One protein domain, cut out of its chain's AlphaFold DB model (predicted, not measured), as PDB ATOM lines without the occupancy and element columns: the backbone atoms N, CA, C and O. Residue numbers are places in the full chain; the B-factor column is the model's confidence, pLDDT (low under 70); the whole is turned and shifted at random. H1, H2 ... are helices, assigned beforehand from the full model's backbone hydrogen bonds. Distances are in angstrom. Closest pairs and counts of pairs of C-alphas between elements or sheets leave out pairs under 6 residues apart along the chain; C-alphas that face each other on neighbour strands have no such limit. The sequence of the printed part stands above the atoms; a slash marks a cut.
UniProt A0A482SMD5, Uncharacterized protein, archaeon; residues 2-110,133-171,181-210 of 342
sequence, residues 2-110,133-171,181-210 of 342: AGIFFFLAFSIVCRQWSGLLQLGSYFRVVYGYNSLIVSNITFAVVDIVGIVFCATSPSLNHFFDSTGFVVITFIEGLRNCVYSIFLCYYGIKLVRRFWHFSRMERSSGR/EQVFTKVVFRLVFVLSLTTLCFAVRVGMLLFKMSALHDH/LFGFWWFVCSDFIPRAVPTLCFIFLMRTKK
ATOM      1  N   ALA A   2     149.486 190.983 176.705       41.34
ATOM      2  CA  ALA A   2     148.718 190.453 175.575       41.34
ATOM      3  C   ALA A   2     149.349 189.170 174.982       41.34
ATOM      4  O   ALA A   2     148.645 188.175 174.803       41.34
ATOM      5  N   GLY A   3     150.670 189.160 174.747       43.59
ATOM      6  CA  GLY A   3     151.429 187.990 174.274       43.59
ATOM      7  C   GLY A   3     151.134 186.711 175.067       43.59
ATOM      8  O   GLY A   3     150.711 185.724 174.475       43.59
ATOM      9  N   ILE A   4     151.188 186.781 176.402       46.09
ATOM     10  CA  ILE A   4     150.885 185.672 177.326       46.09
ATOM     11  C   ILE A   4     149.486 185.082 177.084       46.09
ATOM     12  O   ILE A   4     149.331 183.865 177.016       46.09
ATOM     13  N   PHE A   5     148.454 185.916 176.904       48.12
ATOM     14  CA  PHE A   5     147.089 185.430 176.653       48.12
ATOM     15  C   PHE A   5     146.935 184.775 175.280       48.12
ATOM     16  O   PHE A   5     146.258 183.755 175.165       48.12
ATOM     17  N   PHE A   6     147.572 185.327 174.244       53.12
ATOM     18  CA  PHE A   6     147.590 184.693 172.920       53.12
ATOM     19  C   PHE A   6     148.333 183.363 172.962       53.12
ATOM     20  O   PHE A   6     147.895 182.382 172.374       53.12
ATOM     21  N   PHE A   7     149.421 183.320 173.715       50.59
ATOM     22  CA  PHE A   7     150.254 182.152 173.864       50.59
ATOM     23  C   PHE A   7     149.545 181.020 174.620       50.59
ATOM     24  O   PHE A   7     149.579 179.863 174.202       50.59
ATOM     25  N   LEU A   8     148.838 181.354 175.699       50.94
ATOM     26  CA  LEU A   8     148.048 180.406 176.482       50.94
ATOM     27  C   LEU A   8     146.847 179.888 175.675       50.94
ATOM     28  O   LEU A   8     146.597 178.684 175.650       50.94
ATOM     29  N   ALA A   9     146.174 180.772 174.934       52.16
ATOM     30  CA  ALA A   9     145.140 180.413 173.966       52.16
ATOM     31  C   ALA A   9     145.666 179.451 172.891       52.16
ATOM     32  O   ALA A   9     145.093 178.387 172.661       52.16
ATOM     33  N   PHE A  10     146.796 179.795 172.277       56.84
ATOM     34  CA  PHE A  10     147.432 179.012 171.227       56.84
ATOM     35  C   PHE A  10     147.900 177.639 171.732       56.84
ATOM     36  O   PHE A  10     147.639 176.617 171.105       56.84
ATOM     37  N   SER A  11     148.518 177.598 172.911       50.31
ATOM     38  CA  SER A  11     148.941 176.366 173.585       50.31
ATOM     39  C   SER A  11     147.775 175.422 173.846       50.31
ATOM     40  O   SER A  11     147.900 174.210 173.666       50.31
ATOM     41  N   ILE A  12     146.632 175.978 174.262       55.47
ATOM     42  CA  ILE A  12     145.396 175.219 174.429       55.47
ATOM     43  C   ILE A  12     144.967 174.673 173.068       55.47
ATOM     44  O   ILE A  12     144.787 173.464 172.963       55.47
ATOM     45  N   VAL A  13     144.887 175.506 172.023       56.50
ATOM     46  CA  VAL A  13     144.522 175.068 170.664       56.50
ATOM     47  C   VAL A  13     145.436 173.937 170.184       56.50
ATOM     48  O   VAL A  13     144.932 172.870 169.846       56.50
ATOM     49  N   CYS A  14     146.759 174.082 170.242       54.78
ATOM     50  CA  CYS A  14     147.687 173.027 169.824       54.78
ATOM     51  C   CYS A  14     147.575 171.749 170.665       54.78
ATOM     52  O   CYS A  14     147.617 170.651 170.109       54.78
ATOM     53  N   ARG A  15     147.364 171.859 171.984       53.78
ATOM     54  CA  ARG A  15     147.097 170.695 172.843       53.78
ATOM     55  C   ARG A  15     145.798 169.986 172.444       53.78
ATOM     56  O   ARG A  15     145.764 168.758 172.439       53.78
ATOM     57  N   GLN A  16     144.760 170.734 172.075       57.16
ATOM     58  CA  GLN A  16     143.486 170.156 171.636       57.16
ATOM     59  C   GLN A  16     143.573 169.520 170.253       57.16
ATOM     60  O   GLN A  16     143.040 168.433 170.044       57.16
ATOM     61  N   TRP A  17     144.299 170.148 169.331       56.53
ATOM     62  CA  TRP A  17     144.596 169.570 168.027       56.53
ATOM     63  C   TRP A  17     145.395 168.279 168.173       56.53
ATOM     64  O   TRP A  17     145.049 167.280 167.554       56.53
ATOM     65  N   SER A  18     146.382 168.247 169.071       50.56
ATOM     66  CA  SER A  18     147.101 167.017 169.405       50.56
ATOM     67  C   SER A  18     146.177 165.935 169.982       50.56
ATOM     68  O   SER A  18     146.398 164.765 169.689       50.56
ATOM     69  N   GLY A  19     145.155 166.289 170.770       52.03
ATOM     70  CA  GLY A  19     144.169 165.341 171.309       52.03
ATOM     71  C   GLY A  19     143.203 164.792 170.253       52.03
ATOM     72  O   GLY A  19     142.947 163.591 170.220       52.03
ATOM     73  N   LEU A  20     142.722 165.645 169.341       51.62
ATOM     74  CA  LEU A  20     141.931 165.240 168.168       51.62
ATOM     75  C   LEU A  20     142.742 164.350 167.218       51.62
ATOM     76  O   LEU A  20     142.216 163.404 166.639       51.62
ATOM     77  N   LEU A  21     144.036 164.634 167.082       49.41
ATOM     78  CA  LEU A  21     144.941 163.908 166.199       49.41
ATOM     79  C   LEU A  21     145.522 162.632 166.834       49.41
ATOM     80  O   LEU A  21     145.924 161.739 166.090       49.41
ATOM     81  N   GLN A  22     145.500 162.501 168.168       44.72
ATOM     82  CA  GLN A  22     145.853 161.282 168.918       44.72
ATOM     83  C   GLN A  22     144.885 160.112 168.689       44.72
ATOM     84  O   GLN A  22     145.247 158.974 168.978       44.72
ATOM     85  N   LEU A  23     143.707 160.349 168.099       49.44
ATOM     86  CA  LEU A  23     142.886 159.274 167.522       49.44
ATOM     87  C   LEU A  23     143.583 158.565 166.342       49.44
ATOM     88  O   LEU A  23     143.189 157.463 165.979       49.44
ATOM     89  N   GLY A  24     144.649 159.144 165.777       44.59
ATOM     90  CA  GLY A  24     145.579 158.456 164.885       44.59
ATOM     91  C   GLY A  24     146.958 158.315 165.535       44.59
ATOM     92  O   GLY A  24     147.653 159.312 165.716       44.59
ATOM     93  N   SER A  25     147.367 157.072 165.811       47.88
ATOM     94  CA  SER A  25     148.624 156.597 166.439       47.88
ATOM     95  C   SER A  25     149.924 157.388 166.138       47.88
ATOM     96  O   SER A  25     150.842 157.448 166.954       47.88
ATOM     97  N   TYR A  26     149.999 158.084 165.005       45.47
ATOM     98  CA  TYR A  26     151.197 158.761 164.500       45.47
ATOM     99  C   TYR A  26     151.583 160.093 165.174       45.47
ATOM    100  O   TYR A  26     152.659 160.618 164.896       45.47
ATOM    101  N   PHE A  27     150.765 160.669 166.065       44.38
ATOM    102  CA  PHE A  27     151.064 161.993 166.653       44.38
ATOM    103  C   PHE A  27     152.050 162.002 167.828       44.38
ATOM    104  O   PHE A  27     152.440 163.070 168.300       44.38
ATOM    105  N   ARG A  28     152.497 160.830 168.287       51.28
ATOM    106  CA  ARG A  28     153.336 160.706 169.487       51.28
ATOM    107  C   ARG A  28     154.752 161.275 169.323       51.28
ATOM    108  O   ARG A  28     155.359 161.643 170.321       51.28
ATOM    109  N   VAL A  29     155.264 161.341 168.092       43.47
ATOM    110  CA  VAL A  29     156.687 161.621 167.827       43.47
ATOM    111  C   VAL A  29     156.980 163.112 167.638       43.47
ATOM    112  O   VAL A  29     157.991 163.588 168.136       43.47
ATOM    113  N   VAL A  30     156.098 163.872 166.979       46.72
ATOM    114  CA  VAL A  30     156.371 165.290 166.652       46.72
ATOM    115  C   VAL A  30     155.765 166.255 167.678       46.72
ATOM    116  O   VAL A  30     156.314 167.320 167.926       46.72
ATOM    117  N   TYR A  31     154.669 165.864 168.337       53.53
ATOM    118  CA  TYR A  31     154.018 166.634 169.407       53.53
ATOM    119  C   TYR A  31     153.857 165.774 170.660       53.53
ATOM    120  O   TYR A  31     152.774 165.634 171.231       53.53
ATOM    121  N   GLY A  32     154.967 165.196 171.123       59.50
ATOM    122  CA  GLY A  32     155.026 164.751 172.507       59.50
ATOM    123  C   GLY A  32     154.613 165.919 173.405       59.50
ATOM    124  O   GLY A  32     155.058 167.046 173.193       59.50
ATOM    125  N   TYR A  33     153.762 165.654 174.398       60.25
ATOM    126  CA  TYR A  33     153.361 166.595 175.455       60.25
ATOM    127  C   TYR A  33     154.528 167.492 175.924       60.25
ATOM    128  O   TYR A  33     154.368 168.694 176.127       60.25
ATOM    129  N   ASN A  34     155.728 166.909 175.956       67.44
ATOM    130  CA  ASN A  34     156.996 167.541 176.291       67.44
ATOM    131  C   ASN A  34     157.401 168.686 175.343       67.44
ATOM    132  O   ASN A  34     157.799 169.734 175.829       67.44
ATOM    133  N   SER A  35     157.272 168.553 174.017       62.94
ATOM    134  CA  SER A  35     157.685 169.610 173.072       62.94
ATOM    135  C   SER A  35     156.812 170.859 173.194       62.94
ATOM    136  O   SER A  35     157.302 171.982 173.088       62.94
ATOM    137  N   LEU A  36     155.515 170.672 173.443       65.12
ATOM    138  CA  LEU A  36     154.584 171.779 173.643       65.12
ATOM    139  C   LEU A  36     154.861 172.485 174.977       65.12
ATOM    140  O   LEU A  36     154.866 173.708 175.035       65.12
ATOM    141  N   ILE A  37     155.183 171.725 176.027       73.50
ATOM    142  CA  ILE A  37     155.620 172.287 177.310       73.50
ATOM    143  C   ILE A  37     156.930 173.059 177.169       73.50
ATOM    144  O   ILE A  37     157.011 174.186 177.647       73.50
ATOM    145  N   VAL A  38     157.938 172.490 176.506       74.88
ATOM    146  CA  VAL A  38     159.247 173.138 176.323       74.88
ATOM    147  C   VAL A  38     159.099 174.431 175.528       74.88
ATOM    148  O   VAL A  38     159.646 175.459 175.927       74.88
ATOM    149  N   SER A  39     158.303 174.412 174.456       68.75
ATOM    150  CA  SER A  39     157.960 175.615 173.698       68.75
ATOM    151  C   SER A  39     157.307 176.660 174.609       68.75
ATOM    152  O   SER A  39     157.762 177.800 174.668       68.75
ATOM    153  N   ASN A  40     156.332 176.250 175.421       74.06
ATOM    154  CA  ASN A  40     155.636 177.139 176.344       74.06
ATOM    155  C   ASN A  40     156.521 177.769 177.408       74.06
ATOM    156  O   ASN A  40     156.409 178.966 177.668       74.06
ATOM    157  N   ILE A  41     157.411 176.980 177.997       80.00
ATOM    158  CA  ILE A  41     158.371 177.467 178.983       80.00
ATOM    159  C   ILE A  41     159.341 178.446 178.323       80.00
ATOM    160  O   ILE A  41     159.536 179.541 178.840       80.00
ATOM    161  N   THR A  42     159.896 178.095 177.159       77.75
ATOM    162  CA  THR A  42     160.843 178.954 176.427       77.75
ATOM    163  C   THR A  42     160.230 180.323 176.143       77.75
ATOM    164  O   THR A  42     160.857 181.356 176.365       77.75
ATOM    165  N   PHE A  43     158.967 180.354 175.720       74.19
ATOM    166  CA  PHE A  43     158.282 181.605 175.429       74.19
ATOM    167  C   PHE A  43     157.832 182.370 176.675       74.19
ATOM    168  O   PHE A  43     157.888 183.597 176.668       74.19
ATOM    169  N   ALA A  44     157.470 181.683 177.759       75.88
ATOM    170  CA  ALA A  44     157.240 182.331 179.047       75.88
ATOM    171  C   ALA A  44     158.512 183.031 179.557       75.88
ATOM    172  O   ALA A  44     158.431 184.148 180.061       75.88
ATOM    173  N   VAL A  45     159.687 182.418 179.371       84.94
ATOM    174  CA  VAL A  45     160.977 183.035 179.711       84.94
ATOM    175  C   VAL A  45     161.217 184.298 178.882       84.94
ATOM    176  O   VAL A  45     161.563 185.328 179.454       84.94
ATOM    177  N   VAL A  46     160.972 184.266 177.566       80.19
ATOM    178  CA  VAL A  46     161.094 185.459 176.702       80.19
ATOM    179  C   VAL A  46     160.156 186.584 177.158       80.19
ATOM    180  O   VAL A  46     160.584 187.734 177.262       80.19
ATOM    181  N   ASP A  47     158.902 186.262 177.487       78.19
ATOM    182  CA  ASP A  47     157.930 187.246 177.974       78.19
ATOM    183  C   ASP A  47     158.369 187.845 179.332       78.19
ATOM    184  O   ASP A  47     158.259 189.057 179.532       78.19
ATOM    185  N   ILE A  48     158.910 187.030 180.250       83.62
ATOM    186  CA  ILE A  48     159.461 187.497 181.537       83.62
ATOM    187  C   ILE A  48     160.650 188.428 181.308       83.62
ATOM    188  O   ILE A  48     160.697 189.502 181.907       83.62
ATOM    189  N   VAL A  49     161.581 188.064 180.422       87.81
ATOM    190  CA  VAL A  49     162.724 188.916 180.065       87.81
ATOM    191  C   VAL A  49     162.230 190.263 179.535       87.81
ATOM    192  O   VAL A  49     162.701 191.302 179.992       87.81
ATOM    193  N   GLY A  50     161.222 190.275 178.659       81.88
ATOM    194  CA  GLY A  50     160.636 191.521 178.164       81.88
ATOM    195  C   GLY A  50     159.982 192.378 179.252       81.88
ATOM    196  O   GLY A  50     160.125 193.602 179.233       81.88
ATOM    197  N   ILE A  51     159.324 191.756 180.235       82.94
ATOM    198  CA  ILE A  51     158.779 192.460 181.406       82.94
ATOM    199  C   ILE A  51     159.906 193.072 182.241       82.94
ATOM    200  O   ILE A  51     159.798 194.234 182.626       82.94
ATOM    201  N   VAL A  52     160.984 192.324 182.495       90.94
ATOM    202  CA  VAL A  52     162.140 192.819 183.256       90.94
ATOM    203  C   VAL A  52     162.781 194.006 182.539       90.94
ATOM    204  O   VAL A  52     162.941 195.050 183.164       90.94
ATOM    205  N   PHE A  53     163.042 193.909 181.231       87.94
ATOM    206  CA  PHE A  53     163.588 195.022 180.441       87.94
ATOM    207  C   PHE A  53     162.695 196.269 180.489       87.94
ATOM    208  O   PHE A  53     163.196 197.383 180.659       87.94
ATOM    209  N   CYS A  54     161.376 196.089 180.382       86.44
ATOM    210  CA  CYS A  54     160.418 197.184 180.504       86.44
ATOM    211  C   CYS A  54     160.434 197.809 181.906       86.44
ATOM    212  O   CYS A  54     160.375 199.031 182.024       86.44
ATOM    213  N   ALA A  55     160.528 196.991 182.959       89.06
ATOM    214  CA  ALA A  55     160.546 197.448 184.347       89.06
ATOM    215  C   ALA A  55     161.855 198.159 184.727       89.06
ATOM    216  O   ALA A  55     161.838 199.060 185.560       89.06
ATOM    217  N   THR A  56     162.980 197.778 184.114       95.38
ATOM    218  CA  THR A  56     164.291 198.406 184.352       95.38
ATOM    219  C   THR A  56     164.523 199.679 183.541       95.38
ATOM    220  O   THR A  56     165.500 200.383 183.783       95.38
ATOM    221  N   SER A  57     163.667 199.982 182.560       93.56
ATOM    222  CA  SER A  57     163.843 201.166 181.720       93.56
ATOM    223  C   SER A  57     163.473 202.445 182.485       93.56
ATOM    224  O   SER A  57     162.411 202.492 183.107       93.56
ATOM    225  N   PRO A  58     164.283 203.520 182.405       95.38
ATOM    226  CA  PRO A  58     164.016 204.776 183.115       95.38
ATOM    227  C   PRO A  58     162.741 205.483 182.634       95.38
ATOM    228  O   PRO A  58     162.158 206.285 183.359       95.38
ATOM    229  N   SER A  59     162.290 205.200 181.408       92.00
ATOM    230  CA  SER A  59     160.994 205.642 180.889       92.00
ATOM    231  C   SER A  59     160.457 204.672 179.829       92.00
ATOM    232  O   SER A  59     161.216 203.901 179.231       92.00
ATOM    233  N   LEU A  60     159.147 204.730 179.560       75.81
ATOM    234  CA  LEU A  60     158.503 203.943 178.497       75.81
ATOM    235  C   LEU A  60     159.032 204.305 177.104       75.81
ATOM    236  O   LEU A  60     159.258 203.416 176.291       75.81
ATOM    237  N   ASN A  61     159.290 205.589 176.843       84.88
ATOM    238  CA  ASN A  61     159.849 206.026 175.562       84.88
ATOM    239  C   ASN A  61     161.247 205.441 175.345       84.88
ATOM    240  O   ASN A  61     161.520 204.900 174.280       84.88
ATOM    241  N   HIS A  62     162.093 205.452 176.381       87.19
ATOM    242  CA  HIS A  62     163.417 204.835 176.316       87.19
ATOM    243  C   HIS A  62     163.347 203.309 176.123       87.19
ATOM    244  O   HIS A  62     164.221 202.723 175.495       87.19
ATOM    245  N   PHE A  63     162.298 202.651 176.627       86.94
ATOM    246  CA  PHE A  63     162.082 201.226 176.373       86.94
ATOM    247  C   PHE A  63     161.716 200.968 174.908       86.94
ATOM    248  O   PHE A  63     162.327 200.105 174.283       86.94
ATOM    249  N   PHE A  64     160.764 201.722 174.351       83.06
ATOM    250  CA  PHE A  64     160.334 201.543 172.961       83.06
ATOM    251  C   PHE A  64     161.422 201.873 171.938       83.06
ATOM    252  O   PHE A  64     161.470 201.233 170.893       83.06
ATOM    253  N   ASP A  65     162.312 202.814 172.257       89.12
ATOM    254  CA  ASP A  65     163.449 203.175 171.402       89.12
ATOM    255  C   ASP A  65     164.647 202.216 171.567       89.12
ATOM    256  O   ASP A  65     165.615 202.245 170.808       89.12
ATOM    257  N   SER A  66     164.597 201.322 172.561       91.38
ATOM    258  CA  SER A  66     165.688 200.386 172.825       91.38
ATOM    259  C   SER A  66     165.760 199.264 171.786       91.38
ATOM    260  O   SER A  66     164.753 198.684 171.368       91.38
ATOM    261  N   THR A  67     166.984 198.838 171.458       93.06
ATOM    262  CA  THR A  67     167.227 197.636 170.642       93.06
ATOM    263  C   THR A  67     166.591 196.385 171.261       93.06
ATOM    264  O   THR A  67     166.149 195.492 170.539       93.06
ATOM    265  N   GLY A  68     166.486 196.333 172.594       88.62
ATOM    266  CA  GLY A  68     165.832 195.239 173.312       88.62
ATOM    267  C   GLY A  68     164.366 195.070 172.911       88.62
ATOM    268  O   GLY A  68     163.938 193.951 172.631       88.62
ATOM    269  N   PHE A  69     163.613 196.169 172.797       82.94
ATOM    270  CA  PHE A  69     162.217 196.129 172.359       82.94
ATOM    271  C   PHE A  69     162.069 195.590 170.930       82.94
ATOM    272  O   PHE A  69     161.201 194.748 170.680       82.94
ATOM    273  N   VAL A  70     162.946 196.005 170.010       82.25
ATOM    274  CA  VAL A  70     162.954 195.510 168.621       82.25
ATOM    275  C   VAL A  70     163.217 194.003 168.578       82.25
ATOM    276  O   VAL A  70     162.481 193.272 167.915       82.25
ATOM    277  N   VAL A  71     164.211 193.519 169.329       86.81
ATOM    278  CA  VAL A  71     164.550 192.086 169.398       86.81
ATOM    279  C   VAL A  71     163.402 191.269 169.992       86.81
ATOM    280  O   VAL A  71     163.023 190.248 169.419       86.81
ATOM    281  N   ILE A  72     162.802 191.720 171.097       82.00
ATOM    282  CA  ILE A  72     161.663 191.032 171.727       82.00
ATOM    283  C   ILE A  72     160.474 190.973 170.764       82.00
ATOM    284  O   ILE A  72     159.877 189.912 170.586       82.00
ATOM    285  N   THR A  73     160.168 192.088 170.098       79.44
ATOM    286  CA  THR A  73     159.075 192.163 169.120       79.44
ATOM    287  C   THR A  73     159.331 191.239 167.931       79.44
ATOM    288  O   THR A  73     158.415 190.559 167.469       79.44
ATOM    289  N   PHE A  74     160.577 191.157 167.458       80.69
ATOM    290  CA  PHE A  74     160.961 190.243 166.388       80.69
ATOM    291  C   PHE A  74     160.814 188.774 166.805       80.69
ATOM    292  O   PHE A  74     160.226 187.991 166.062       80.69
ATOM    293  N   ILE A  75     161.279 188.399 168.003       80.62
ATOM    294  CA  ILE A  75     161.127 187.036 168.539       80.62
ATOM    295  C   ILE A  75     159.642 186.686 168.702       80.62
ATOM    296  O   ILE A  75     159.224 185.586 168.337       80.62
ATOM    297  N   GLU A  76     158.827 187.616 169.204       75.19
ATOM    298  CA  GLU A  76     157.377 187.436 169.312       75.19
ATOM    299  C   GLU A  76     156.713 187.289 167.931       75.19
ATOM    300  O   GLU A  76     155.845 186.430 167.749       75.19
ATOM    301  N   GLY A  77     157.145 188.074 166.943       72.00
ATOM    302  CA  GLY A  77     156.702 187.953 165.555       72.00
ATOM    303  C   GLY A  77     157.051 186.591 164.958       72.00
ATOM    304  O   GLY A  77     156.165 185.889 164.467       72.00
ATOM    305  N   LEU A  78     158.314 186.174 165.074       78.44
ATOM    306  CA  LEU A  78     158.804 184.884 164.588       78.44
ATOM    307  C   LEU A  78     158.051 183.721 165.238       78.44
ATOM    308  O   LEU A  78     157.601 182.812 164.542       78.44
ATOM    309  N   ARG A  79     157.850 183.781 166.559       75.06
ATOM    310  CA  ARG A  79     157.027 182.829 167.317       75.06
ATOM    311  C   ARG A  79     155.643 182.691 166.699       75.06
ATOM    312  O   ARG A  79     155.208 181.579 166.409       75.06
ATOM    313  N   ASN A  80     154.960 183.814 166.491       72.06
ATOM    314  CA  ASN A  80     153.612 183.816 165.934       72.06
ATOM    315  C   ASN A  80     153.598 183.242 164.508       72.06
ATOM    316  O   ASN A  80     152.717 182.445 164.196       72.06
ATOM    317  N   CYS A  81     154.593 183.559 163.673       69.25
ATOM    318  CA  CYS A  81     154.725 182.997 162.326       69.25
ATOM    319  C   CYS A  81     154.915 181.477 162.337       69.25
ATOM    320  O   CYS A  81     154.178 180.768 161.654       69.25
ATOM    321  N   VAL A  82     155.866 180.972 163.129       75.00
ATOM    322  CA  VAL A  82     156.134 179.530 163.260       75.00
ATOM    323  C   VAL A  82     154.860 178.799 163.672       75.00
ATOM    324  O   VAL A  82     154.466 177.803 163.066       75.00
ATOM    325  N   TYR A  83     154.153 179.348 164.650       70.06
ATOM    326  CA  TYR A  83     152.888 178.817 165.118       70.06
ATOM    327  C   TYR A  83     151.763 178.835 164.089       70.06
ATOM    328  O   TYR A  83     151.041 177.845 163.967       70.06
ATOM    329  N   SER A  84     151.629 179.913 163.323       68.75
ATOM    330  CA  SER A  84     150.673 179.981 162.220       68.75
ATOM    331  C   SER A  84     150.985 178.955 161.130       68.75
ATOM    332  O   SER A  84     150.064 178.298 160.645       68.75
ATOM    333  N   ILE A  85     152.261 178.767 160.780       71.62
ATOM    334  CA  ILE A  85     152.691 177.767 159.790       71.62
ATOM    335  C   ILE A  85     152.335 176.362 160.272       71.62
ATOM    336  O   ILE A  85     151.707 175.603 159.534       71.62
ATOM    337  N   PHE A  86     152.665 176.029 161.524       72.44
ATOM    338  CA  PHE A  86     152.323 174.728 162.091       72.44
ATOM    339  C   PHE A  86     150.811 174.512 162.158       72.44
ATOM    340  O   PHE A  86     150.336 173.466 161.719       72.44
ATOM    341  N   LEU A  87     150.034 175.488 162.642       69.75
ATOM    342  CA  LEU A  87     148.572 175.382 162.643       69.75
ATOM    343  C   LEU A  87     148.013 175.148 161.241       69.75
ATOM    344  O   LEU A  87     147.126 174.315 161.082       69.75
ATOM    345  N   CYS A  88     148.528 175.850 160.233       71.62
ATOM    346  CA  CYS A  88     148.080 175.690 158.855       71.62
ATOM    347  C   CYS A  88     148.421 174.292 158.318       71.62
ATOM    348  O   CYS A  88     147.539 173.589 157.822       71.62
ATOM    349  N   TYR A  89     149.664 173.842 158.513       77.56
ATOM    350  CA  TYR A  89     150.105 172.498 158.141       77.56
ATOM    351  C   TYR A  89     149.223 171.411 158.774       77.56
ATOM    352  O   TYR A  89     148.724 170.515 158.086       77.56
ATOM    353  N   TYR A  90     148.967 171.509 160.082       70.56
ATOM    354  CA  TYR A  90     148.108 170.554 160.779       70.56
ATOM    355  C   TYR A  90     146.646 170.666 160.360       70.56
ATOM    356  O   TYR A  90     145.980 169.637 160.239       70.56
ATOM    357  N   GLY A  91     146.170 171.878 160.078       71.81
ATOM    358  CA  GLY A  91     144.857 172.146 159.502       71.81
ATOM    359  C   GLY A  91     144.621 171.387 158.216       71.81
ATOM    360  O   GLY A  91     143.674 170.606 158.124       71.81
ATOM    361  N   ILE A  92     145.535 171.539 157.266       74.94
ATOM    362  CA  ILE A  92     145.472 170.860 155.973       74.94
ATOM    363  C   ILE A  92     145.505 169.341 156.166       74.94
ATOM    364  O   ILE A  92     144.690 168.623 155.584       74.94
ATOM    365  N   LYS A  93     146.392 168.831 157.030       76.06
ATOM    366  CA  LYS A  93     146.502 167.389 157.297       76.06
ATOM    367  C   LYS A  93     145.227 166.806 157.916       76.06
ATOM    368  O   LYS A  93     144.817 165.699 157.560       76.06
ATOM    369  N   LEU A  94     144.591 167.546 158.823       73.25
ATOM    370  CA  LEU A  94     143.327 167.162 159.448       73.25
ATOM    371  C   LEU A  94     142.199 167.136 158.411       73.25
ATOM    372  O   LEU A  94     141.499 166.130 158.312       73.25
ATOM    373  N   VAL A  95     142.084 168.175 157.580       75.62
ATOM    374  CA  VAL A  95     141.106 168.225 156.481       75.62
ATOM    375  C   VAL A  95     141.322 167.074 155.495       75.62
ATOM    376  O   VAL A  95     140.353 166.413 155.133       75.62
ATOM    377  N   ARG A  96     142.571 166.756 155.124       78.19
ATOM    378  CA  ARG A  96     142.891 165.627 154.227       78.19
ATOM    379  C   ARG A  96     142.449 164.283 154.814       78.19
ATOM    380  O   ARG A  96     141.876 163.469 154.095       78.19
ATOM    381  N   ARG A  97     142.643 164.056 156.120       78.44
ATOM    382  CA  ARG A  97     142.130 162.848 156.796       78.44
ATOM    383  C   ARG A  97     140.606 162.798 156.816       78.44
ATOM    384  O   ARG A  97     140.043 161.756 156.503       78.44
ATOM    385  N   PHE A  98     139.942 163.901 157.162       75.88
ATOM    386  CA  PHE A  98     138.477 163.968 157.139       75.88
ATOM    387  C   PHE A  98     137.920 163.717 155.735       75.88
ATOM    388  O   PHE A  98     136.952 162.976 155.586       75.88
ATOM    389  N   TRP A  99     138.567 164.272 154.711       78.19
ATOM    390  CA  TRP A  99     138.227 164.027 153.313       78.19
ATOM    391  C   TRP A  99     138.362 162.547 152.945       78.19
ATOM    392  O   TRP A  99     137.460 161.984 152.330       78.19
ATOM    393  N   HIS A 100     139.451 161.897 153.366       79.69
ATOM    394  CA  HIS A 100     139.668 160.470 153.132       79.69
ATOM    395  C   HIS A 100     138.599 159.599 153.805       79.69
ATOM    396  O   HIS A 100     138.020 158.734 153.156       79.69
ATOM    397  N   PHE A 101     138.284 159.860 155.078       78.31
ATOM    398  CA  PHE A 101     137.210 159.149 155.782       78.31
ATOM    399  C   PHE A 101     135.853 159.341 155.101       78.31
ATOM    400  O   PHE A 101     135.152 158.365 154.853       78.31
ATOM    401  N   SER A 102     135.524 160.576 154.710       74.69
ATOM    402  CA  SER A 102     134.288 160.862 153.978       74.69
ATOM    403  C   SER A 102     134.240 160.145 152.621       74.69
ATOM    404  O   SER A 102     133.175 159.697 152.196       74.69
ATOM    405  N   ARG A 103     135.384 159.990 151.941       78.75
ATOM    406  CA  ARG A 103     135.469 159.245 150.677       78.75
ATOM    407  C   ARG A 103     135.246 157.743 150.877       78.75
ATOM    408  O   ARG A 103     134.490 157.168 150.102       78.75
ATOM    409  N   MET A 104     135.843 157.136 151.907       74.88
ATOM    410  CA  MET A 104     135.651 155.709 152.226       74.88
ATOM    411  C   MET A 104     134.194 155.378 152.580       74.88
ATOM    412  O   MET A 104     133.677 154.317 152.228       74.88
ATOM    413  N   GLU A 105     133.514 156.299 153.261       71.06
ATOM    414  CA  GLU A 105     132.096 156.157 153.596       71.06
ATOM    415  C   GLU A 105     131.222 156.215 152.331       71.06
ATOM    416  O   GLU A 105     130.356 155.363 152.132       71.06
ATOM    417  N   ARG A 106     131.527 157.134 151.400       68.75
ATOM    418  CA  ARG A 106     130.845 157.208 150.095       68.75
ATOM    419  C   ARG A 106     131.101 156.002 149.192       68.75
ATOM    420  O   ARG A 106     130.221 155.674 148.408       68.75
ATOM    421  N   SER A 107     132.272 155.367 149.260       76.06
ATOM    422  CA  SER A 107     132.557 154.165 148.459       76.06
ATOM    423  C   SER A 107     131.907 152.904 149.031       76.06
ATOM    424  O   SER A 107     131.580 151.995 148.278       76.06
ATOM    425  N   SER A 108     131.688 152.854 150.350       72.50
ATOM    426  CA  SER A 108     131.043 151.713 151.016       72.50
ATOM    427  C   SER A 108     129.514 151.744 150.888       72.50
ATOM    428  O   SER A 108     128.862 150.700 150.925       72.50
ATOM    429  N   GLY A 109     128.928 152.931 150.707       55.53
ATOM    430  CA  GLY A 109     127.500 153.120 150.480       55.53
ATOM    431  C   GLY A 109     127.155 153.219 148.996       55.53
ATOM    432  O   GLY A 109     127.419 154.236 148.361       55.53
ATOM    433  N   ARG A 110     126.475 152.202 148.455       53.41
ATOM    434  CA  ARG A 110     125.664 152.309 147.229       53.41
ATOM    435  C   ARG A 110     124.963 153.672 147.155       53.41
ATOM    436  O   ARG A 110     124.041 153.931 147.920       53.41
ATOM    437  N   GLU A 133     125.507 158.433 161.948       63.12
ATOM    438  CA  GLU A 133     125.812 159.493 160.968       63.12
ATOM    439  C   GLU A 133     125.548 160.896 161.541       63.12
ATOM    440  O   GLU A 133     126.315 161.838 161.325       63.12
ATOM    441  N   GLN A 134     124.523 161.026 162.391       67.12
ATOM    442  CA  GLN A 134     124.193 162.289 163.062       67.12
ATOM    443  C   GLN A 134     125.302 162.762 164.014       67.12
ATOM    444  O   GLN A 134     125.484 163.966 164.216       67.12
ATOM    445  N   VAL A 135     126.065 161.839 164.610       67.94
ATOM    446  CA  VAL A 135     127.152 162.193 165.534       67.94
ATOM    447  C   VAL A 135     128.321 162.804 164.769       67.94
ATOM    448  O   VAL A 135     128.861 163.826 165.201       67.94
ATOM    449  N   PHE A 136     128.682 162.228 163.622       69.50
ATOM    450  CA  PHE A 136     129.795 162.711 162.810       69.50
ATOM    451  C   PHE A 136     129.514 164.102 162.234       69.50
ATOM    452  O   PHE A 136     130.291 165.029 162.477       69.50
ATOM    453  N   THR A 137     128.365 164.290 161.578       71.12
ATOM    454  CA  THR A 137     127.970 165.589 161.003       71.12
ATOM    455  C   THR A 137     127.919 166.680 162.069       71.12
ATOM    456  O   THR A 137     128.416 167.788 161.861       71.12
ATOM    457  N   LYS A 138     127.430 166.356 163.272       75.75
ATOM    458  CA  LYS A 138     127.400 167.293 164.403       75.75
ATOM    459  C   LYS A 138     128.796 167.689 164.885       75.75
ATOM    460  O   LYS A 138     128.996 168.844 165.263       75.75
ATOM    461  N   VAL A 139     129.760 166.767 164.889       76.56
ATOM    462  CA  VAL A 139     131.158 167.062 165.251       76.56
ATOM    463  C   VAL A 139     131.832 167.906 164.171       76.56
ATOM    464  O   VAL A 139     132.467 168.908 164.502       76.56
ATOM    465  N   VAL A 140     131.647 167.559 162.896       77.00
ATOM    466  CA  VAL A 140     132.203 168.313 161.764       77.00
ATOM    467  C   VAL A 140     131.638 169.730 161.730       77.00
ATOM    468  O   VAL A 140     132.407 170.686 161.675       77.00
ATOM    469  N   PHE A 141     130.321 169.891 161.858       78.44
ATOM    470  CA  PHE A 141     129.674 171.203 161.884       78.44
ATOM    471  C   PHE A 141     130.200 172.078 163.027       78.44
ATOM    472  O   PHE A 141     130.537 173.243 162.827       78.44
ATOM    473  N   ARG A 142     130.341 171.503 164.226       79.88
ATOM    474  CA  ARG A 142     130.930 172.182 165.389       79.88
ATOM    475  C   ARG A 142     132.370 172.630 165.137       79.88
ATOM    476  O   ARG A 142     132.731 173.744 165.512       79.88
ATOM    477  N   LEU A 143     133.177 171.778 164.510       78.38
ATOM    478  CA  LEU A 143     134.563 172.086 164.171       78.38
ATOM    479  C   LEU A 143     134.632 173.217 163.138       78.38
ATOM    480  O   LEU A 143     135.325 174.205 163.372       78.38
ATOM    481  N   VAL A 144     133.867 173.115 162.046       80.12
ATOM    482  CA  VAL A 144     133.780 174.151 161.004       80.12
ATOM    483  C   VAL A 144     133.317 175.477 161.599       80.12
ATOM    484  O   VAL A 144     133.942 176.503 161.354       80.12
ATOM    485  N   PHE A 145     132.283 175.465 162.442       82.25
ATOM    486  CA  PHE A 145     131.783 176.666 163.105       82.25
ATOM    487  C   PHE A 145     132.868 177.366 163.933       82.25
ATOM    488  O   PHE A 145     133.066 178.575 163.799       82.25
ATOM    489  N   VAL A 146     133.616 176.622 164.756       79.62
ATOM    490  CA  VAL A 146     134.684 177.216 165.575       79.62
ATOM    491  C   VAL A 146     135.852 177.707 164.728       79.62
ATOM    492  O   VAL A 146     136.403 178.767 165.033       79.62
ATOM    493  N   LEU A 147     136.210 177.010 163.649       78.25
ATOM    494  CA  LEU A 147     137.232 177.490 162.716       78.25
ATOM    495  C   LEU A 147     136.803 178.771 161.997       78.25
ATOM    496  O   LEU A 147     137.596 179.709 161.910       78.25
ATOM    497  N   SER A 148     135.554 178.848 161.539       81.25
ATOM    498  CA  SER A 148     135.000 180.045 160.903       81.25
ATOM    499  C   SER A 148     134.974 181.227 161.867       81.25
ATOM    500  O   SER A 148     135.440 182.311 161.524       81.25
ATOM    501  N   LEU A 149     134.515 181.013 163.104       83.38
ATOM    502  CA  LEU A 149     134.506 182.049 164.135       83.38
ATOM    503  C   LEU A 149     135.925 182.515 164.486       83.38
ATOM    504  O   LEU A 149     136.171 183.711 164.608       83.38
ATOM    505  N   THR A 150     136.876 181.584 164.592       78.12
ATOM    506  CA  THR A 150     138.287 181.902 164.857       78.12
ATOM    507  C   THR A 150     138.896 182.717 163.719       78.12
ATOM    508  O   THR A 150     139.564 183.722 163.969       78.12
ATOM    509  N   THR A 151     138.627 182.327 162.472       78.19
ATOM    510  CA  THR A 151     139.069 183.051 161.272       78.19
ATOM    511  C   THR A 151     138.472 184.456 161.226       78.19
ATOM    512  O   THR A 151     139.196 185.416 160.975       78.19
ATOM    513  N   LEU A 152     137.182 184.601 161.543       82.12
ATOM    514  CA  LEU A 152     136.516 185.900 161.609       82.12
ATOM    515  C   LEU A 152     137.136 186.793 162.691       82.12
ATOM    516  O   LEU A 152     137.468 187.943 162.413       82.12
ATOM    517  N   CYS A 153     137.361 186.266 163.900       80.62
ATOM    518  CA  CYS A 153     138.053 186.989 164.970       80.62
ATOM    519  C   CYS A 153     139.448 187.455 164.527       80.62
ATOM    520  O   CYS A 153     139.829 188.601 164.772       80.62
ATOM    521  N   PHE A 154     140.202 186.591 163.845       77.19
ATOM    522  CA  PHE A 154     141.520 186.940 163.325       77.19
ATOM    523  C   PHE A 154     141.448 188.037 162.254       77.19
ATOM    524  O   PHE A 154     142.192 189.012 162.335       77.19
ATOM    525  N   ALA A 155     140.522 187.930 161.298       78.06
ATOM    526  CA  ALA A 155     140.318 188.932 160.254       78.06
ATOM    527  C   ALA A 155     139.935 190.303 160.837       78.06
ATOM    528  O   ALA A 155     140.526 191.315 160.462       78.06
ATOM    529  N   VAL A 156     139.018 190.332 161.812       80.81
ATOM    530  CA  VAL A 156     138.649 191.555 162.545       80.81
ATOM    531  C   VAL A 156     139.874 192.170 163.216       80.81
ATOM    532  O   VAL A 156     140.101 193.373 163.114       80.81
ATOM    533  N   ARG A 157     140.712 191.350 163.854       80.06
ATOM    534  CA  ARG A 157     141.938 191.829 164.495       80.06
ATOM    535  C   ARG A 157     142.931 192.420 163.493       80.06
ATOM    536  O   ARG A 157     143.489 193.479 163.767       80.06
ATOM    537  N   VAL A 158     143.143 191.775 162.346       77.56
ATOM    538  CA  VAL A 158     143.998 192.316 161.275       77.56
ATOM    539  C   VAL A 158     143.444 193.649 160.775       77.56
ATOM    540  O   VAL A 158     144.193 194.621 160.713       77.56
ATOM    541  N   GLY A 159     142.136 193.735 160.512       80.44
ATOM    542  CA  GLY A 159     141.483 194.983 160.109       80.44
ATOM    543  C   GLY A 159     141.684 196.112 161.123       80.44
ATOM    544  O   GLY A 159     142.036 197.226 160.745       80.44
ATOM    545  N   MET A 160     141.563 195.815 162.419       78.62
ATOM    546  CA  MET A 160     141.798 196.795 163.490       78.62
ATOM    547  C   MET A 160     143.267 197.225 163.587       78.62
ATOM    548  O   MET A 160     143.545 198.394 163.847       78.62
ATOM    549  N   LEU A 161     144.220 196.312 163.372       76.56
ATOM    550  CA  LEU A 161     145.646 196.656 163.337       76.56
ATOM    551  C   LEU A 161     145.978 197.545 162.137       76.56
ATOM    552  O   LEU A 161     146.701 198.525 162.303       76.56
ATOM    553  N   LEU A 162     145.420 197.246 160.964       80.00
ATOM    554  CA  LEU A 162     145.568 198.085 159.775       80.00
ATOM    555  C   LEU A 162     144.973 199.477 160.006       80.00
ATOM    556  O   LEU A 162     145.644 200.467 159.734       80.00
ATOM    557  N   PHE A 163     143.777 199.555 160.599       80.56
ATOM    558  CA  PHE A 163     143.151 200.827 160.965       80.56
ATOM    559  C   PHE A 163     143.992 201.622 161.972       80.56
ATOM    560  O   PHE A 163     144.113 202.841 161.879       80.56
ATOM    561  N   LYS A 164     144.620 200.938 162.934       77.31
ATOM    562  CA  LYS A 164     145.530 201.573 163.891       77.31
ATOM    563  C   LYS A 164     146.777 202.128 163.201       77.31
ATOM    564  O   LYS A 164     147.193 203.235 163.521       77.31
ATOM    565  N   MET A 165     147.358 201.382 162.261       76.38
ATOM    566  CA  MET A 165     148.516 201.843 161.489       76.38
ATOM    567  C   MET A 165     148.165 203.024 160.580       76.38
ATOM    568  O   MET A 165     148.938 203.976 160.516       76.38
ATOM    569  N   SER A 166     146.996 203.012 159.931       79.12
ATOM    570  CA  SER A 166     146.546 204.148 159.118       79.12
ATOM    571  C   SER A 166     146.279 205.383 159.978       79.12
ATOM    572  O   SER A 166     146.733 206.470 159.644       79.12
ATOM    573  N   ALA A 167     145.627 205.213 161.133       77.25
ATOM    574  CA  ALA A 167     145.354 206.310 162.061       77.25
ATOM    575  C   ALA A 167     146.632 206.919 162.665       77.25
ATOM    576  O   ALA A 167     146.649 208.104 162.977       77.25
ATOM    577  N   LEU A 168     147.697 206.128 162.835       74.19
ATOM    578  CA  LEU A 168     149.003 206.624 163.285       74.19
ATOM    579  C   LEU A 168     149.740 207.438 162.211       74.19
ATOM    580  O   LEU A 168     150.574 208.268 162.562       74.19
ATOM    581  N   HIS A 169     149.454 207.199 160.930       78.69
ATOM    582  CA  HIS A 169     150.071 207.924 159.819       78.69
ATOM    583  C   HIS A 169     149.367 209.245 159.490       78.69
ATOM    584  O   HIS A 169     150.023 210.175 159.020       78.69
ATOM    585  N   ASP A 170     148.070 209.359 159.776       79.94
ATOM    586  CA  ASP A 170     147.347 210.620 159.633       79.94
ATOM    587  C   ASP A 170     147.567 211.516 160.861       79.94
ATOM    588  O   ASP A 170     147.027 211.289 161.947       79.94
ATOM    589  N   HIS A 171     148.322 212.604 160.668       66.75
ATOM    590  CA  HIS A 171     148.533 213.661 161.671       66.75
ATOM    591  C   HIS A 171     147.232 214.327 162.154       66.75
ATOM    592  O   HIS A 171     147.226 215.030 163.164       66.75
ATOM    593  N   LEU A 181     141.393 206.027 170.527       64.00
ATOM    594  CA  LEU A 181     141.983 204.978 169.672       64.00
ATOM    595  C   LEU A 181     142.977 204.062 170.435       64.00
ATOM    596  O   LEU A 181     143.503 203.089 169.904       64.00
ATOM    597  N   PHE A 182     143.191 204.362 171.719       67.31
ATOM    598  CA  PHE A 182     144.008 203.640 172.692       67.31
ATOM    599  C   PHE A 182     143.270 203.396 174.022       67.31
ATOM    600  O   PHE A 182     143.889 203.091 175.038       67.31
ATOM    601  N   GLY A 183     141.949 203.561 174.037       75.50
ATOM    602  CA  GLY A 183     141.120 203.381 175.219       75.50
ATOM    603  C   GLY A 183     140.916 201.915 175.587       75.50
ATOM    604  O   GLY A 183     141.132 200.998 174.792       75.50
ATOM    605  N   PHE A 184     140.420 201.692 176.802       77.88
ATOM    606  CA  PHE A 184     140.106 200.355 177.305       77.88
ATOM    607  C   PHE A 184     139.147 199.588 176.380       77.88
ATOM    608  O   PHE A 184     139.397 198.430 176.063       77.88
ATOM    609  N   TRP A 185     138.095 200.240 175.870       79.31
ATOM    610  CA  TRP A 185     137.145 199.618 174.939       79.31
ATOM    611  C   TRP A 185     137.786 199.193 173.622       79.31
ATOM    612  O   TRP A 185     137.468 198.123 173.107       79.31
ATOM    613  N   TRP A 186     138.738 199.980 173.110       80.44
ATOM    614  CA  TRP A 186     139.518 199.584 171.944       80.44
ATOM    615  C   TRP A 186     140.323 198.324 172.243       80.44
ATOM    616  O   TRP A 186     140.260 197.371 171.475       80.44
ATOM    617  N   PHE A 187     141.034 198.273 173.371       79.31
ATOM    618  CA  PHE A 187     141.769 197.075 173.786       79.31
ATOM    619  C   PHE A 187     140.850 195.850 173.920       79.31
ATOM    620  O   PHE A 187     141.169 194.775 173.411       79.31
ATOM    621  N   VAL A 188     139.681 196.013 174.546       80.94
ATOM    622  CA  VAL A 188     138.721 194.919 174.720       80.94
ATOM    623  C   VAL A 188     138.222 194.406 173.368       80.94
ATOM    624  O   VAL A 188     138.302 193.209 173.098       80.94
ATOM    625  N   CYS A 189     137.753 195.292 172.491       81.06
ATOM    626  CA  CYS A 189     137.161 194.896 171.214       81.06
ATOM    627  C   CYS A 189     138.196 194.446 170.176       81.06
ATOM    628  O   CYS A 189     137.938 193.504 169.429       81.06
ATOM    629  N   SER A 190     139.360 195.097 170.119       75.81
ATOM    630  CA  SER A 190     140.395 194.807 169.114       75.81
ATOM    631  C   SER A 190     141.292 193.635 169.489       75.81
ATOM    632  O   SER A 190     141.793 192.948 168.600       75.81
ATOM    633  N   ASP A 191     141.505 193.406 170.787       74.62
ATOM    634  CA  ASP A 191     142.550 192.499 171.240       74.62
ATOM    635  C   ASP A 191     142.025 191.419 172.180       74.62
ATOM    636  O   ASP A 191     142.293 190.238 171.960       74.62
ATOM    637  N   PHE A 192     141.228 191.780 173.187       77.56
ATOM    638  CA  PHE A 192     140.707 190.795 174.133       77.56
ATOM    639  C   PHE A 192     139.675 189.864 173.491       77.56
ATOM    640  O   PHE A 192     139.864 188.653 173.529       77.56
ATOM    641  N   ILE A 193     138.615 190.395 172.869       81.56
ATOM    642  CA  ILE A 193     137.530 189.593 172.278       81.56
ATOM    643  C   ILE A 193     138.068 188.638 171.200       81.56
ATOM    644  O   ILE A 193     137.823 187.435 171.319       81.56
ATOM    645  N   PRO A 194     138.873 189.090 170.214       74.50
ATOM    646  CA  PRO A 194     139.424 188.198 169.198       74.50
ATOM    647  C   PRO A 194     140.360 187.114 169.738       74.50
ATOM    648  O   PRO A 194     140.591 186.125 169.049       74.50
ATOM    649  N   ARG A 195     140.916 187.277 170.947       72.94
ATOM    650  CA  ARG A 195     141.752 186.260 171.612       72.94
ATOM    651  C   ARG A 195     140.924 185.340 172.512       72.94
ATOM    652  O   ARG A 195     141.097 184.122 172.491       72.94
ATOM    653  N   ALA A 196     140.016 185.907 173.298       74.25
ATOM    654  CA  ALA A 196     139.221 185.188 174.283       74.25
ATOM    655  C   ALA A 196     138.136 184.332 173.623       74.25
ATOM    656  O   ALA A 196     137.983 183.172 173.999       74.25
ATOM    657  N   VAL A 197     137.420 184.859 172.621       80.50
ATOM    658  CA  VAL A 197     136.294 184.156 171.985       80.50
ATOM    659  C   VAL A 197     136.732 182.841 171.337       80.50
ATOM    660  O   VAL A 197     136.161 181.813 171.707       80.50
ATOM    661  N   PRO A 198     137.772 182.793 170.479       74.25
ATOM    662  CA  PRO A 198     138.250 181.522 169.939       74.25
ATOM    663  C   PRO A 198     138.639 180.539 171.042       74.25
ATOM    664  O   PRO A 198     138.213 179.387 171.024       74.25
ATOM    665  N   THR A 199     139.370 181.008 172.056       72.75
ATOM    666  CA  THR A 199     139.810 180.180 173.190       72.75
ATOM    667  C   THR A 199     138.633 179.565 173.938       72.75
ATOM    668  O   THR A 199     138.629 178.365 174.209       72.75
ATOM    669  N   LEU A 200     137.610 180.364 174.245       75.38
ATOM    670  CA  LEU A 200     136.404 179.901 174.922       75.38
ATOM    671  C   LEU A 200     135.629 178.910 174.053       75.38
ATOM    672  O   LEU A 200     135.243 177.855 174.550       75.38
ATOM    673  N   CYS A 201     135.454 179.190 172.760       76.44
ATOM    674  CA  CYS A 201     134.798 178.274 171.828       76.44
ATOM    675  C   CYS A 201     135.528 176.929 171.733       76.44
ATOM    676  O   CYS A 201     134.882 175.882 171.784       76.44
ATOM    677  N   PHE A 202     136.862 176.939 171.701       70.12
ATOM    678  CA  PHE A 202     137.659 175.717 171.789       70.12
ATOM    679  C   PHE A 202     137.454 174.992 173.126       70.12
ATOM    680  O   PHE A 202     137.246 173.782 173.133       70.12
ATOM    681  N   ILE A 203     137.442 175.698 174.259       73.88
ATOM    682  CA  ILE A 203     137.161 175.083 175.567       73.88
ATOM    683  C   ILE A 203     135.761 174.444 175.592       73.88
ATOM    684  O   ILE A 203     135.606 173.337 176.114       73.88
ATOM    685  N   PHE A 204     134.749 175.094 175.014       74.62
ATOM    686  CA  PHE A 204     133.390 174.550 174.926       74.62
ATOM    687  C   PHE A 204     133.308 173.313 174.029       74.62
ATOM    688  O   PHE A 204     132.668 172.337 174.426       74.62
ATOM    689  N   LEU A 205     134.005 173.299 172.886       69.81
ATOM    690  CA  LEU A 205     134.130 172.097 172.052       69.81
ATOM    691  C   LEU A 205     134.741 170.922 172.816       69.81
ATOM    692  O   LEU A 205     134.332 169.782 172.637       69.81
ATOM    693  N   MET A 206     135.705 171.191 173.691       62.69
ATOM    694  CA  MET A 206     136.376 170.145 174.464       62.69
ATOM    695  C   MET A 206     135.546 169.644 175.640       62.69
ATOM    696  O   MET A 206     135.687 168.497 176.065       62.69
ATOM    697  N   ARG A 207     134.676 170.497 176.186       74.19
ATOM    698  CA  ARG A 207     133.803 170.155 177.313       74.19
ATOM    699  C   ARG A 207     132.544 169.405 176.918       74.19
ATOM    700  O   ARG A 207     131.819 168.982 177.820       74.19
ATOM    701  N   THR A 208     132.279 169.186 175.629       70.19
ATOM    702  CA  THR A 208     131.226 168.247 175.232       70.19
ATOM    703  C   THR A 208     131.659 166.847 175.636       70.19
ATOM    704  O   THR A 208     132.400 166.174 174.924       70.19
ATOM    705  N   LYS A 209     131.257 166.473 176.857       54.69
ATOM    706  CA  LYS A 209     131.541 165.196 177.504       54.69
ATOM    707  C   LYS A 209     131.289 164.082 176.498       54.69
ATOM    708  O   LYS A 209     130.248 164.085 175.838       54.69
ATOM    709  N   LYS A 210     132.228 163.132 176.411       58.25
ATOM    710  CA  LYS A 210     131.958 161.851 175.756       58.25
ATOM    711  C   LYS A 210     130.622 161.354 176.313       58.25
ATOM    712  O   LYS A 210     130.490 161.362 177.543       58.25
TER     713      LYS A 210
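AT A GLANCE: This is residues 2 to 110, 133 to 171 and 181 to 210 of the 342 residues of an uncharacterized protein of archaeon (UniProt A0A482SMD5). Five long helices run lengthwise side by side in an elongated, loose group: H1 lies in the middle, H3 and H5 pack on it, and H7 joins it to H6. Short H2 and H4 sit in turns at opposite ends, while residues 99 to 110 and 133 to 138 stick out. The printed part has 178 residues, with seven named helices, H1 to H7 in chain order, and no named strand; the class is all helix. It is loose, with a radius of gyration of the C-alphas of 19.9 A and spans of 72 by 37 by 27 A.

HOW THE PARTS SIT: H1, residues 2 to 21, H3, residues 33 to 56, and H5, residues 67 to 108, form an up-and-down bundle, each running against the one before. H1 touches H3 at a shallow tilt of 2 degrees; their closest C-alphas are those of Ile 4 and Asp 47, 7.2 A apart. H1 and H5 only just touch, with 3 pairs of C-alphas within 8 A, the closest Cys 14 and Leu 87 at 7.6 A. H7, residues 184 to 207, touches H1 closest at the C-alphas of Thr 199 and Ala 9, 5.4 A. H6, residues 133 to 169, touches H7, opposite ways at a shallow tilt of 15 degrees. Every O i to N i+4 pair is within hydrogen-bond range in H1, H3, H5, H6 and H4, residues 60 to 64; H7 has 16 of 20, and H2, residues 25 to 28, is too short for one.

IN THESE COORDINATES: H1 begins at C-alpha 2 (148.718, 190.453, 175.575). H5 is 61.7 A long and H6 54.2 A. H7 ends at C-alpha 207 (133.803, 170.155, 177.313).

THE WHOLE: Residues 111 to 132 and 172 to 180 are not printed; the C-alpha gaps are 15.5 A and 13.5 A. Confidence is low at residues 2 to 36, among others.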